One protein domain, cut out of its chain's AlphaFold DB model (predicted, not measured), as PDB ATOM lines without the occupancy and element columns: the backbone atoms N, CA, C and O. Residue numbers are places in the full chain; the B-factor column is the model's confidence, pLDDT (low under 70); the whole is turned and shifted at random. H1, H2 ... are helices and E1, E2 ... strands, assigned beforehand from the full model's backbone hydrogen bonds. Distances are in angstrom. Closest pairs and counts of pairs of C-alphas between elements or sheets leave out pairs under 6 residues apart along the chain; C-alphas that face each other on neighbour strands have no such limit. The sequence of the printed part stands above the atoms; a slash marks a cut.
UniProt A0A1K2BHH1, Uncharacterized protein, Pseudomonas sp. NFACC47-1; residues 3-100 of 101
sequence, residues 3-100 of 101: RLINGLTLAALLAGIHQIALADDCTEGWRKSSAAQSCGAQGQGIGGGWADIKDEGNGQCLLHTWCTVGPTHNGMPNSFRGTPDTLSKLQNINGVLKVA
ATOM      1  N   ARG A   3     107.938 172.550  97.937       48.19
ATOM      2  CA  ARG A   3     108.820 173.148  98.962       48.19
ATOM      3  C   ARG A   3     109.019 172.279 100.208       48.19
ATOM      4  O   ARG A   3     110.047 172.397 100.858       48.19
ATOM      5  N   LEU A   4     108.073 171.389 100.508       47.78
ATOM      6  CA  LEU A   4     108.140 170.499 101.676       47.78
ATOM      7  C   LEU A   4     109.096 169.315 101.459       47.78
ATOM      8  O   LEU A   4     109.769 168.894 102.392       47.78
ATOM      9  N   ILE A   5     109.210 168.833 100.217       52.19
ATOM     10  CA  ILE A   5     110.053 167.680  99.864       52.19
ATOM     11  C   ILE A   5     111.548 168.025  99.984       52.19
ATOM     12  O   ILE A   5     112.319 167.198 100.453       52.19
ATOM     13  N   ASN A   6     111.945 169.264  99.663       54.59
ATOM     14  CA  ASN A   6     113.336 169.723  99.794       54.59
ATOM     15  C   ASN A   6     113.792 169.942 101.248       54.59
ATOM     16  O   ASN A   6     114.982 169.856 101.533       54.59
ATOM     17  N   GLY A   7     112.871 170.249 102.168       55.47
ATOM     18  CA  GLY A   7     113.214 170.470 103.576       55.47
ATOM     19  C   GLY A   7     113.515 169.168 104.319       55.47
ATOM     20  O   GLY A   7     114.491 169.090 105.063       55.47
ATOM     21  N   LEU A   8     112.710 168.127 104.076       59.88
ATOM     22  CA  LEU A   8     112.910 166.809 104.688       59.88
ATOM     23  C   LEU A   8     114.183 166.115 104.190       59.88
ATOM     24  O   LEU A   8     114.880 165.489 104.985       59.88
ATOM     25  N   THR A   9     114.519 166.246 102.904       60.12
ATOM     26  CA  THR A   9     115.748 165.659 102.350       60.12
ATOM     27  C   THR A   9     117.003 166.354 102.866       60.12
ATOM     28  O   THR A   9     117.965 165.672 103.208       60.12
ATOM     29  N   LEU A  10     116.993 167.684 103.000       59.66
ATOM     30  CA  LEU A  10     118.124 168.433 103.552       59.66
ATOM     31  C   LEU A  10     118.345 168.133 105.043       59.66
ATOM     32  O   LEU A  10     119.484 167.955 105.468       59.66
ATOM     33  N   ALA A  11     117.268 168.022 105.827       60.31
ATOM     34  CA  ALA A  11     117.352 167.666 107.243       60.31
ATOM     35  C   ALA A  11     117.882 166.237 107.455       60.31
ATOM     36  O   ALA A  11     118.724 166.026 108.325       60.31
ATOM     37  N   ALA A  12     117.451 165.272 106.634       61.19
ATOM     38  CA  ALA A  12     117.958 163.901 106.686       61.19
ATOM     39  C   ALA A  12     119.442 163.811 106.285       61.19
ATOM     40  O   ALA A  12     120.206 163.088 106.925       61.19
ATOM     41  N   LEU A  13     119.868 164.582 105.276       60.03
ATOM     42  CA  LEU A  13     121.274 164.656 104.871       60.03
ATOM     43  C   LEU A  13     122.145 165.248 105.986       60.03
ATOM     44  O   LEU A  13     123.183 164.688 106.325       60.03
ATOM     45  N   LEU A  14     121.702 166.361 106.580       61.38
ATOM     46  CA  LEU A  14     122.407 167.012 107.681       61.38
ATOM     47  C   LEU A  14     122.481 166.096 108.904       61.38
ATOM     48  O   LEU A  14     123.555 165.969 109.480       61.38
ATOM     49  N   ALA A  15     121.393 165.422 109.279       61.56
ATOM     50  CA  ALA A  15     121.403 164.462 110.381       61.56
ATOM     51  C   ALA A  15     122.398 163.317 110.126       61.56
ATOM     52  O   ALA A  15     123.180 162.987 111.011       61.56
ATOM     53  N   GLY A  16     122.439 162.774 108.903       59.66
ATOM     54  CA  GLY A  16     123.412 161.748 108.520       59.66
ATOM     55  C   GLY A  16     124.869 162.221 108.609       59.66
ATOM     56  O   GLY A  16     125.714 161.495 109.122       59.66
ATOM     57  N   ILE A  17     125.165 163.454 108.180       61.59
ATOM     58  CA  ILE A  17     126.520 164.033 108.253       61.59
ATOM     59  C   ILE A  17     126.972 164.224 109.707       61.59
ATOM     60  O   ILE A  17     128.116 163.917 110.032       61.59
ATOM     61  N   HIS A  18     126.082 164.682 110.596       60.53
ATOM     62  CA  HIS A  18     126.412 164.849 112.017       60.53
ATOM     63  C   HIS A  18     126.724 163.513 112.709       60.53
ATOM     64  O   HIS A  18     127.573 163.472 113.593       60.53
ATOM     65  N   GLN A  19     126.064 162.425 112.303       60.81
ATOM     66  CA  GLN A  19     126.301 161.085 112.853       60.81
ATOM     67  C   GLN A  19     127.644 160.497 112.391       60.81
ATOM     68  O   GLN A  19     128.359 159.894 113.185       60.81
ATOM     69  N   ILE A  20     128.030 160.725 111.130       67.94
ATOM     70  CA  ILE A  20     129.337 160.289 110.610       67.94
ATOM     71  C   ILE A  20     130.472 161.063 111.291       67.94
ATOM     72  O   ILE A  20     131.431 160.456 111.755       67.94
ATOM     73  N   ALA A  21     130.330 162.387 111.420       76.94
ATOM     74  CA  ALA A  21     131.337 163.228 112.063       76.94
ATOM     75  C   ALA A  21     131.593 162.820 113.524       76.94
ATOM     76  O   ALA A  21     132.739 162.761 113.958       76.94
ATOM     77  N   LEU A  22     130.538 162.475 114.270       81.06
ATOM     78  CA  LEU A  22     130.682 162.048 115.659       81.06
ATOM     79  C   LEU A  22     131.354 160.673 115.781       81.06
ATOM     80  O   LEU A  22     132.209 160.494 116.643       81.06
ATOM     81  N   ALA A  23     131.013 159.711 114.920       79.06
ATOM     82  CA  ALA A  23     131.678 158.408 114.904       79.06
ATOM     83  C   ALA A  23     133.182 158.528 114.570       79.06
ATOM     84  O   ALA A  23     134.015 157.848 115.187       79.06
ATOM     85  N   ASP A  24     133.534 159.430 113.651       83.75
ATOM     86  CA  ASP A  24     134.922 159.761 113.325       83.75
ATOM     87  C   ASP A  24     135.633 160.417 114.518       83.75
ATOM     88  O   ASP A  24     136.726 159.986 114.893       83.75
ATOM     89  N   ASP A  25     134.989 161.378 115.190       88.88
ATOM     90  CA  ASP A  25     135.520 162.018 116.398       88.88
ATOM     91  C   ASP A  25     135.728 161.010 117.538       88.88
ATOM     92  O   ASP A  25     136.753 161.042 118.220       88.88
ATOM     93  N   CYS A  26     134.792 160.079 117.742       88.44
ATOM     94  CA  CYS A  26     134.925 158.994 118.714       88.44
ATOM     95  C   CYS A  26     136.142 158.110 118.402       88.44
ATOM     96  O   CYS A  26     136.916 157.760 119.299       88.44
ATOM     97  N   THR A  27     136.329 157.766 117.125       86.50
ATOM     98  CA  THR A  27     137.456 156.951 116.659       86.50
ATOM     99  C   THR A  27     138.785 157.677 116.833       86.50
ATOM    100  O   THR A  27     139.765 157.088 117.296       86.50
ATOM    101  N   GLU A  28     138.827 158.963 116.505       88.50
ATOM    102  CA  GLU A  28     140.010 159.803 116.661       88.50
ATOM    103  C   GLU A  28     140.347 160.045 118.139       88.50
ATOM    104  O   GLU A  28     141.511 159.969 118.536       88.50
ATOM    105  N   GLY A  29     139.330 160.268 118.975       88.62
ATOM    106  CA  GLY A  29     139.465 160.327 120.426       88.62
ATOM    107  C   GLY A  29     140.104 159.049 120.960       88.62
ATOM    108  O   GLY A  29     141.125 159.110 121.637       88.62
ATOM    109  N   TRP A  30     139.589 157.879 120.577       89.12
ATOM    110  CA  TRP A  30     140.211 156.608 120.949       89.12
ATOM    111  C   TRP A  30     141.667 156.497 120.481       89.12
ATOM    112  O   TRP A  30     142.526 156.136 121.274       89.12
ATOM    113  N   ARG A  31     141.985 156.846 119.232       85.94
ATOM    114  CA  ARG A  31     143.367 156.771 118.715       85.94
ATOM    115  C   ARG A  31     144.357 157.652 119.475       85.94
ATOM    116  O   ARG A  31     145.528 157.293 119.568       85.94
ATOM    117  N   LYS A  32     143.904 158.790 120.005       89.19
ATOM    118  CA  LYS A  32     144.719 159.705 120.823       89.19
ATOM    119  C   LYS A  32     144.947 159.206 122.249       89.19
ATOM    120  O   LYS A  32     145.896 159.645 122.896       89.19
ATOM    121  N   SER A  33     144.100 158.302 122.733       87.50
ATOM    122  CA  SER A  33     144.232 157.692 124.053       87.50
ATOM    123  C   SER A  33     145.539 156.910 124.188       87.50
ATOM    124  O   SER A  33     145.901 156.123 123.314       87.50
ATOM    125  N   SER A  34     146.197 157.012 125.346       87.75
ATOM    126  CA  SER A  34     147.323 156.123 125.661       87.75
ATOM    127  C   SER A  34     146.882 154.666 125.848       87.75
ATOM    128  O   SER A  34     147.676 153.744 125.651       87.75
ATOM    129  N   ALA A  35     145.603 154.426 126.167       86.56
ATOM    130  CA  ALA A  35     145.042 153.085 126.249       86.56
ATOM    131  C   ALA A  35     145.086 152.354 124.901       86.56
ATOM    132  O   ALA A  35     145.313 151.151 124.903       86.56
ATOM    133  N   ALA A  36     144.954 153.043 123.762       82.94
ATOM    134  CA  ALA A  36     144.934 152.411 122.436       82.94
ATOM    135  C   ALA A  36     146.229 151.657 122.074       82.94
ATOM    136  O   ALA A  36     146.228 150.815 121.181       82.94
ATOM    137  N   GLN A  37     147.333 151.931 122.774       79.19
ATOM    138  CA  GLN A  37     148.610 151.231 122.590       79.19
ATOM    139  C   GLN A  37     148.667 149.879 123.315       79.19
ATOM    140  O   GLN A  37     149.448 149.009 122.950       79.19
ATOM    141  N   SER A  38     147.869 149.711 124.372       79.81
ATOM    142  CA  SER A  38     147.871 148.520 125.240       79.81
ATOM    143  C   SER A  38     146.503 147.833 125.329       79.81
ATOM    144  O   SER A  38     146.374 146.771 125.947       79.81
ATOM    145  N   CYS A  39     145.496 148.429 124.696       79.19
ATOM    146  CA  CYS A  39     144.164 147.912 124.460       79.19
ATOM    147  C   CYS A  39     143.886 147.964 122.953       79.19
ATOM    148  O   CYS A  39     144.009 149.021 122.340       79.19
ATOM    149  N   GLY A  40     143.454 146.855 122.360       69.69
ATOM    150  CA  GLY A  40     143.234 146.757 120.913       69.69
ATOM    151  C   GLY A  40     144.420 146.184 120.124       69.69
ATOM    152  O   GLY A  40     145.479 145.879 120.668       69.69
ATOM    153  N   ALA A  41     144.186 145.951 118.828       51.00
ATOM    154  CA  ALA A  41     145.008 145.086 117.991       51.00
ATOM    155  C   ALA A  41     146.358 145.721 117.632       51.00
ATOM    156  O   ALA A  41     146.462 146.470 116.659       51.00
ATOM    157  N   GLN A  42     147.417 145.316 118.330       42.53
ATOM    158  CA  GLN A  42     148.728 145.188 117.702       42.53
ATOM    159  C   GLN A  42     149.039 143.704 117.503       42.53
ATOM    160  O   GLN A  42     148.916 142.895 118.417       42.53
ATOM    161  N   GLY A  43     149.305 143.354 116.243       45.03
ATOM    162  CA  GLY A  43     149.212 142.002 115.714       45.03
ATOM    163  C   GLY A  43     150.130 140.955 116.352       45.03
ATOM    164  O   GLY A  43     151.251 141.243 116.750       45.03
ATOM    165  N   GLN A  44     149.639 139.715 116.262       39.25
ATOM    166  CA  GLN A  44     150.304 138.421 116.477       39.25
ATOM    167  C   GLN A  44     150.261 137.832 117.897       39.25
ATOM    168  O   GLN A  44     151.049 138.171 118.769       39.25
ATOM    169  N   GLY A  45     149.383 136.836 118.065       36.44
ATOM    170  CA  GLY A  45     149.339 135.935 119.220       36.44
ATOM    171  C   GLY A  45     147.928 135.786 119.782       36.44
ATOM    172  O   GLY A  45     147.167 136.745 119.796       36.44
ATOM    173  N   ILE A  46     147.553 134.569 120.185       40.09
ATOM    174  CA  ILE A  46     146.218 134.189 120.680       40.09
ATOM    175  C   ILE A  46     145.790 135.140 121.820       40.09
ATOM    176  O   ILE A  46     146.268 135.017 122.940       40.09
ATOM    177  N   GLY A  47     144.929 136.114 121.497       43.59
ATOM    178  CA  GLY A  47     144.562 137.241 122.372       43.59
ATOM    179  C   GLY A  47     144.177 138.520 121.607       43.59
ATOM    180  O   GLY A  47     144.426 139.624 122.082       43.59
ATOM    181  N   GLY A  48     143.613 138.375 120.399       43.88
ATOM    182  CA  GLY A  48     143.298 139.453 119.455       43.88
ATOM    183  C   GLY A  48     142.193 140.395 119.931       43.88
ATOM    184  O   GLY A  48     141.037 140.268 119.530       43.88
ATOM    185  N   GLY A  49     142.555 141.358 120.772       53.19
ATOM    186  CA  GLY A  49     141.680 142.466 121.118       53.19
ATOM    187  C   GLY A  49     141.377 143.326 119.898       53.19
ATOM    188  O   GLY A  49     142.290 143.795 119.231       53.19
ATOM    189  N   TRP A  50     140.104 143.561 119.612       60.16
ATOM    190  CA  TRP A  50     139.641 144.559 118.651       60.16
ATOM    191  C   TRP A  50     138.881 145.641 119.421       60.16
ATOM    192  O   TRP A  50     138.328 145.362 120.487       60.16
ATOM    193  N   ALA A  51     138.906 146.873 118.913       71.81
ATOM    194  CA  ALA A  51     138.117 147.969 119.459       71.81
ATOM    195  C   ALA A  51     136.882 148.188 118.572       71.81
ATOM    196  O   ALA A  51     137.032 148.422 117.374       71.81
ATOM    197  N   ASP A  52     135.688 148.094 119.156       82.06
ATOM    198  CA  ASP A  52     134.422 148.534 118.562       82.06
ATOM    199  C   ASP A  52     134.126 149.944 119.049       82.06
ATOM    200  O   ASP A  52     134.145 150.174 120.261       82.06
ATOM    201  N   ILE A  53     133.829 150.870 118.145       81.44
ATOM    202  CA  ILE A  53     133.448 152.234 118.510       81.44
ATOM    203  C   ILE A  53     132.130 152.546 117.825       81.44
ATOM    204  O   ILE A  53     132.021 152.478 116.603       81.44
ATOM    205  N   LYS A  54     131.129 152.879 118.633       82.69
ATOM    206  CA  LYS A  54     129.776 153.194 118.183       82.69
ATOM    207  C   LYS A  54     129.374 154.575 118.669       82.69
ATOM    208  O   LYS A  54     129.620 154.917 119.823       82.69
ATOM    209  N   ASP A  55     128.746 155.345 117.790       82.38
ATOM    210  CA  ASP A  55     127.990 156.530 118.183       82.38
ATOM    211  C   ASP A  55     126.666 156.078 118.824       82.38
ATOM    212  O   ASP A  55     125.914 155.302 118.233       82.38
ATOM    213  N   GLU A  56     126.392 156.542 120.042       83.56
ATOM    214  CA  GLU A  56     125.141 156.285 120.775       83.56
ATOM    215  C   GLU A  56     124.124 157.434 120.617       83.56
ATOM    216  O   GLU A  56     123.042 157.409 121.210       83.56
ATOM    217  N   GLY A  57     124.470 158.465 119.847       77.62
ATOM    218  CA  GLY A  57     123.756 159.730 119.771       77.62
ATOM    219  C   GLY A  57     124.077 160.656 120.948       77.62
ATOM    220  O   GLY A  57     124.758 160.299 121.911       77.62
ATOM    221  N   ASN A  58     123.578 161.895 120.881       81.75
ATOM    222  CA  ASN A  58     123.767 162.921 121.921       81.75
ATOM    223  C   ASN A  58     125.242 163.242 122.253       81.75
ATOM    224  O   ASN A  58     125.555 163.618 123.384       81.75
ATOM    225  N   GLY A  59     126.159 163.089 121.290       83.25
ATOM    226  CA  GLY A  59     127.586 163.356 121.510       83.25
ATOM    227  C   GLY A  59     128.308 162.271 122.318       83.25
ATOM    228  O   GLY A  59     129.359 162.554 122.895       83.25
ATOM    229  N   GLN A  60     127.736 161.067 122.422       88.50
ATOM    230  CA  GLN A  60     128.289 159.957 123.196       88.50
ATOM    231  C   GLN A  60     128.832 158.849 122.296       88.50
ATOM    232  O   GLN A  60     128.211 158.444 121.320       88.50
ATOM    233  N   CYS A  61     129.965 158.306 122.709       89.38
ATOM    234  CA  CYS A  61     130.631 157.159 122.131       89.38
ATOM    235  C   CYS A  61     130.489 155.962 123.075       89.38
ATOM    236  O   CYS A  61     130.606 156.105 124.297       89.38
ATOM    237  N   LEU A  62     130.330 154.774 122.509       88.38
ATOM    238  CA  LEU A  62     130.496 153.496 123.184       88.38
ATOM    239  C   LEU A  62     131.718 152.790 122.604       88.38
ATOM    240  O   LEU A  62     131.778 152.517 121.410       88.38
ATOM    241  N   LEU A  63     132.682 152.496 123.467       87.50
ATOM    242  CA  LEU A  63     133.888 151.746 123.158       87.50
ATOM    243  C   LEU A  63     133.781 150.357 123.787       87.50
ATOM    244  O   LEU A  63     133.617 150.250 125.002       87.50
ATOM    245  N   HIS A  64     133.964 149.307 122.995       86.81
ATOM    246  CA  HIS A  64     134.259 147.961 123.485       86.81
ATOM    247  C   HIS A  64     135.674 147.589 123.068       86.81
ATOM    248  O   HIS A  64     136.034 147.769 121.915       86.81
ATOM    249  N   THR A  65     136.496 147.090 123.985       83.62
ATOM    250  CA  THR A  65     137.889 146.742 123.678       83.62
ATOM    251  C   THR A  65     138.391 145.629 124.586       83.62
ATOM    252  O   THR A  65     137.692 145.188 125.495       83.62
ATOM    253  N   TRP A  66     139.618 145.177 124.351       84.00
ATOM    254  CA  TRP A  66     140.321 144.250 125.225       84.00
ATOM    255  C   TRP A  66     141.665 144.853 125.606       84.00
ATOM    256  O   TRP A  66     142.448 145.213 124.729       84.00
ATOM    257  N   CYS A  67     141.919 144.958 126.906       80.62
ATOM    258  CA  CYS A  67     143.107 145.594 127.462       80.62
ATOM    259  C   CYS A  67     144.054 144.564 128.067       80.62
ATOM    260  O   CYS A  67     143.620 143.638 128.749       80.62
ATOM    261  N   THR A  68     145.351 144.735 127.845       77.69
ATOM    262  CA  THR A  68     146.392 143.880 128.433       77.69
ATOM    263  C   THR A  68     146.612 144.208 129.918       77.69
ATOM    264  O   THR A  68     146.579 145.374 130.311       77.69
ATOM    265  N   VAL A  69     146.830 143.181 130.751       75.44
ATOM    266  CA  VAL A  69     147.034 143.303 132.220       75.44
ATOM    267  C   VAL A  69     148.526 143.255 132.605       75.44
ATOM    268  O   VAL A  69     148.887 143.389 133.769       75.44
ATOM    269  N   GLY A  70     149.423 143.065 131.635       64.69
ATOM    270  CA  GLY A  70     150.860 142.921 131.858       64.69
ATOM    271  C   GLY A  70     151.592 142.423 130.604       64.69
ATOM    272  O   GLY A  70     150.973 142.313 129.546       64.69
ATOM    273  N   PRO A  71     152.895 142.089 130.709       58.09
ATOM    274  CA  PRO A  71     153.703 141.603 129.582       58.09
ATOM    275  C   PRO A  71     153.237 140.238 129.050       58.09
ATOM    276  O   PRO A  71     153.563 139.856 127.933       58.09
ATOM    277  N   THR A  72     152.454 139.496 129.837       57.19
ATOM    278  CA  THR A  72     151.722 138.316 129.377       57.19
ATOM    279  C   THR A  72     150.378 138.771 128.809       57.19
ATOM    280  O   THR A  72     149.508 139.220 129.554       57.19
ATOM    281  N   HIS A  73     150.240 138.671 127.489       56.00
ATOM    282  CA  HIS A  73     149.194 139.237 126.623       56.00
ATOM    283  C   HIS A  73     147.756 138.702 126.821       56.00
ATOM    284  O   HIS A  73     147.018 138.521 125.855       56.00
ATOM    285  N   ASN A  74     147.312 138.456 128.053       61.97
ATOM    286  CA  ASN A  74     145.920 138.100 128.313       61.97
ATOM    287  C   ASN A  74     145.081 139.383 128.306       61.97
ATOM    288  O   ASN A  74     145.129 140.176 129.248       61.97
ATOM    289  N   GLY A  75     144.350 139.606 127.213       66.06
ATOM    290  CA  GLY A  75     143.386 140.695 127.117       66.06
ATOM    291  C   GLY A  75     142.201 140.463 128.059       66.06
ATOM    292  O   GLY A  75     141.649 139.364 128.095       66.06
ATOM    293  N   MET A  76     141.782 141.497 128.790       75.25
ATOM    294  CA  MET A  76     140.522 141.516 129.535       75.25
ATOM    295  C   MET A  76     139.486 142.377 128.806       75.25
ATOM    296  O   MET A  76     139.819 143.495 128.391       75.25
ATOM    297  N   PRO A  77     138.236 141.899 128.657       80.62
ATOM    298  CA  PRO A  77     137.186 142.665 128.005       80.62
ATOM    299  C   PRO A  77     136.884 143.931 128.809       80.62
ATOM    300  O   PRO A  77     136.739 143.897 130.029       80.62
ATOM    301  N   ASN A  78     136.785 145.052 128.109       84.25
ATOM    302  CA  ASN A  78     136.498 146.365 128.662       84.25
ATOM    303  C   ASN A  78     135.427 147.057 127.834       84.25
ATOM    304  O   ASN A  78     135.265 146.823 126.636       84.25
ATOM    305  N   SER A  79     134.676 147.932 128.489       86.69
ATOM    306  CA  SER A  79     133.703 148.787 127.826       86.69
ATOM    307  C   SER A  79     133.712 150.156 128.483       86.69
ATOM    308  O   SER A  79     133.807 150.254 129.706       86.69
ATOM    309  N   PHE A  80     133.627 151.207 127.678       89.44
ATOM    310  CA  PHE A  80     133.610 152.580 128.154       89.44
ATOM    311  C   PHE A  80     132.587 153.395 127.369       89.44
ATOM    312  O   PHE A  80     132.481 153.255 126.154       89.44
ATOM    313  N   ARG A  81     131.845 154.258 128.063       92.31
ATOM    314  CA  ARG A  81     130.905 155.200 127.453       92.31
ATOM    315  C   ARG A  81     131.321 156.617 127.828       92.31
ATOM    316  O   ARG A  81     131.528 156.892 129.007       92.31
ATOM    317  N   GLY A  82     131.435 157.503 126.845       91.25
ATOM    318  CA  GLY A  82     131.787 158.903 127.081       91.25
ATOM    319  C   GLY A  82     131.873 159.714 125.796       91.25
ATOM    320  O   GLY A  82     131.579 159.215 124.720       91.25
ATOM    321  N   THR A  83     132.279 160.976 125.896       92.38
ATOM    322  CA  THR A  83     132.452 161.862 124.731       92.38
ATOM    323  C   THR A  83     133.774 161.590 124.003       92.38
ATOM    324  O   THR A  83     134.689 161.034 124.620       92.38
ATOM    325  N   PRO A  84     133.950 162.058 122.750       89.94
ATOM    326  CA  PRO A  84     135.242 162.007 122.057       89.94
ATOM    327  C   PRO A  84     136.420 162.551 122.887       89.94
ATOM    328  O   PRO A  84     137.488 161.943 122.944       89.94
ATOM    329  N   ASP A  85     136.201 163.657 123.609       92.56
ATOM    330  CA  ASP A  85     137.194 164.243 124.521       92.56
ATOM    331  C   ASP A  85     137.551 163.291 125.673       92.56
ATOM    332  O   ASP A  85     138.726 163.093 125.983       92.56
ATOM    333  N   THR A  86     136.552 162.634 126.262       93.06
ATOM    334  CA  THR A  86     136.780 161.672 127.348       93.06
ATOM    335  C   THR A  86     137.525 160.436 126.842       93.06
ATOM    336  O   THR A  86     138.430 159.949 127.520       93.06
ATOM    337  N   LEU A  87     137.197 159.961 125.632       90.56
ATOM    338  CA  LEU A  87     137.903 158.856 124.978       90.56
ATOM    339  C   LEU A  87     139.392 159.179 124.798       90.56
ATOM    340  O   LEU A  87     140.225 158.334 125.109       90.56
ATOM    341  N   SER A  88     139.735 160.412 124.405       91.69
ATOM    342  CA  SER A  88     141.133 160.850 124.223       91.69
ATOM    343  C   SER A  88     141.988 160.828 125.487       91.69
ATOM    344  O   SER A  88     143.214 160.768 125.410       91.69
ATOM    345  N   LYS A  89     141.343 160.811 126.653       94.69
ATOM    346  CA  LYS A  89     141.990 160.801 127.969       94.69
ATOM    347  C   LYS A  89     142.045 159.411 128.593       94.69
ATOM    348  O   LYS A  89     142.521 159.275 129.718       94.69
ATOM    349  N   LEU A  90     141.545 158.378 127.913       91.62
ATOM    350  CA  LEU A  90     141.561 157.026 128.459       91.62
ATOM    351  C   LEU A  90     142.995 156.514 128.643       91.62
ATOM    352  O   LEU A  90     143.897 156.815 127.863       91.62
ATOM    353  N   GLN A  91     143.176 155.704 129.676       90.88
ATOM    354  CA  GLN A  91     144.392 154.980 130.007       90.88
ATOM    355  C   GLN A  91     144.034 153.530 130.323       90.88
ATOM    356  O   GLN A  91     142.963 153.244 130.865       90.88
ATOM    357  N   ASN A  92     144.949 152.617 130.015       85.75
ATOM    358  CA  ASN A  92     144.883 151.250 130.504       85.75
ATOM    359  C   ASN A  92     145.594 151.167 131.858       85.75
ATOM    360  O   ASN A  92     146.814 151.308 131.929       85.75
ATOM    361  N   ILE A  93     144.842 150.921 132.926       86.50
ATOM    362  CA  ILE A  93     145.385 150.756 134.274       86.50
ATOM    363  C   ILE A  93     145.167 149.304 134.689       86.50
ATOM    364  O   ILE A  93     144.093 148.945 135.168       86.50
ATOM    365  N   ASN A  94     146.197 148.475 134.493       82.12
ATOM    366  CA  ASN A  94     146.192 147.039 134.802       82.12
ATOM    367  C   ASN A  94     145.017 146.282 134.160       82.12
ATOM    368  O   ASN A  94     144.318 145.518 134.821       82.12
ATOM    369  N   GLY A  95     144.781 146.518 132.869       80.06
ATOM    370  CA  GLY A  95     143.704 145.891 132.108       80.06
ATOM    371  C   GLY A  95     142.335 146.534 132.299       80.06
ATOM    372  O   GLY A  95     141.349 145.936 131.881       80.06
ATOM    373  N   VAL A  96     142.247 147.718 132.914       85.75
ATOM    374  CA  VAL A  96     140.988 148.450 133.114       85.75
ATOM    375  C   VAL A  96     141.078 149.834 132.482       85.75
ATOM    376  O   VAL A  96     141.999 150.596 132.784       85.75
ATOM    377  N   LEU A  97     140.093 150.184 131.650       88.25
ATOM    378  CA  LEU A  97     139.973 151.532 131.093       88.25
ATOM    379  C   LEU A  97     139.587 152.549 132.170       88.25
ATOM    380  O   LEU A  97     138.572 152.400 132.851       88.25
ATOM    381  N   LYS A  98     140.381 153.614 132.292       90.81
ATOM    382  CA  LYS A  98     140.114 154.739 133.196       90.81
ATOM    383  C   LYS A  98     140.446 156.057 132.514       90.81
ATOM    384  O   LYS A  98     141.349 156.110 131.690       90.81
ATOM    385  N   VAL A  99     139.729 157.117 132.863       89.12
ATOM    386  CA  VAL A  99     140.041 158.472 132.393       89.12
ATOM    387  C   VAL A  99     141.213 159.002 133.217       89.12
ATOM    388  O   VAL A  99     141.207 158.869 134.442       89.12
ATOM    389  N   ALA A 100     142.222 159.557 132.548       71.69
ATOM    390  CA  ALA A 100     143.305 160.271 133.208       71.69
ATOM    391  C   ALA A 100     142.733 161.424 134.060       71.69
ATOM    392  O   ALA A 100     141.807 162.092 133.592       71.69
TER     393      ALA A 100
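What this domain is: This is residues 3 to 100 of the 101 residues of an uncharacterized protein of Pseudomonas sp. NFACC47-1 (UniProt A0A1K2BHH1). One long helix, H1, sticks out of a small compact body as an arm with its residues 3 to 17, while its residues 18 to 30 pack over one face of a three-stranded sheet, E1, E2 and E3. The short helix H3 packs on the same face, the small hairpin E4 and E5 packs on E3 with E5, and the short helix H2 packs on E4. The printed part has 98 residues, with the named elements H1, H2, E1, E2, E3, H3, E4 and E5 in that order: three helices and five strands, class mixed. The larger sheet has the order E1, E2, E3 and the smaller E4, E5, both antiparallel. The whole is loose, with a radius of gyration of the C-alphas of 16.7 A, and spans 63 by 27 by 17 A, its length made by the arm.

Where its parts are: Find C-alpha 3 at (108.820, 173.148, 98.962); from there H1 runs through residues 3 to 32, 44.1 A, to C-alpha 32 at (144.719, 159.705, 120.823). H2 follows at residues 34 to 37. After residues 38 to 51, which hold no named element, look for E1 at residues 52 to 57, 15.5 A, E2 at residues 60 to 68, 24.8 A, and E3 at residues 75 to 82, 21.6 A. Then come H3 at residues 84 to 88, E4 at residues 90 to 93, and E5 at residues 96 to 99, ending with C-alpha 99 at (140.041, 158.472, 132.393).

How they stand to each other: Begin with the sheet E1, E2, E3, a meander, each strand the antiparallel neighbour of the one before. In the hairpin of E1 and E2, N 54 and O 62 are 2.9 A apart; in that of E2 and E3, N 63 and O 80 are 2.8 A apart. H1 is on this sheet at a height of 8.3 A, over E1 and E2, slantwise to the strands, at 41 degrees to E1 on the local plane; the closest C-alphas of H1 and E1 are those of Ala 23 and Asp 55, 5.3 A. H3 is on the same face, over E3, and touches H1 with residues 22 to 32 of H1 alone, closest at the C-alphas of Gly 29 and Ser 88, 4.2 A. In the hairpin of E4 and E5, N 91 and O 98 are 2.7 A apart. The closest C-alphas of E3 and E5 are those of Asn 78 and Val 96, 6.7 A. H2 only grazes the larger sheet; its closest C-alpha to E4 is that of Ala 35, 4.3 A from that of Gln 91. Each O i to N i+4 pair is within hydrogen-bond range in H3 and 25 of 26 in H1, while H2 is too short for such a pair.

The domain as a whole: Look for the two farthest C-alphas at Arg 3 and Thr 72, 63.1 A apart. Without residues 3 to 17, which stand free, the body spans 40 by 24 by 17 A. The printed part has no cut, and the link from H2 to E1, with 14 residues, is long. The mean pLDDT of the printed part is 74.6; look for values under 70 at residues 3 to 20, 40 to 50 and 70 to 75.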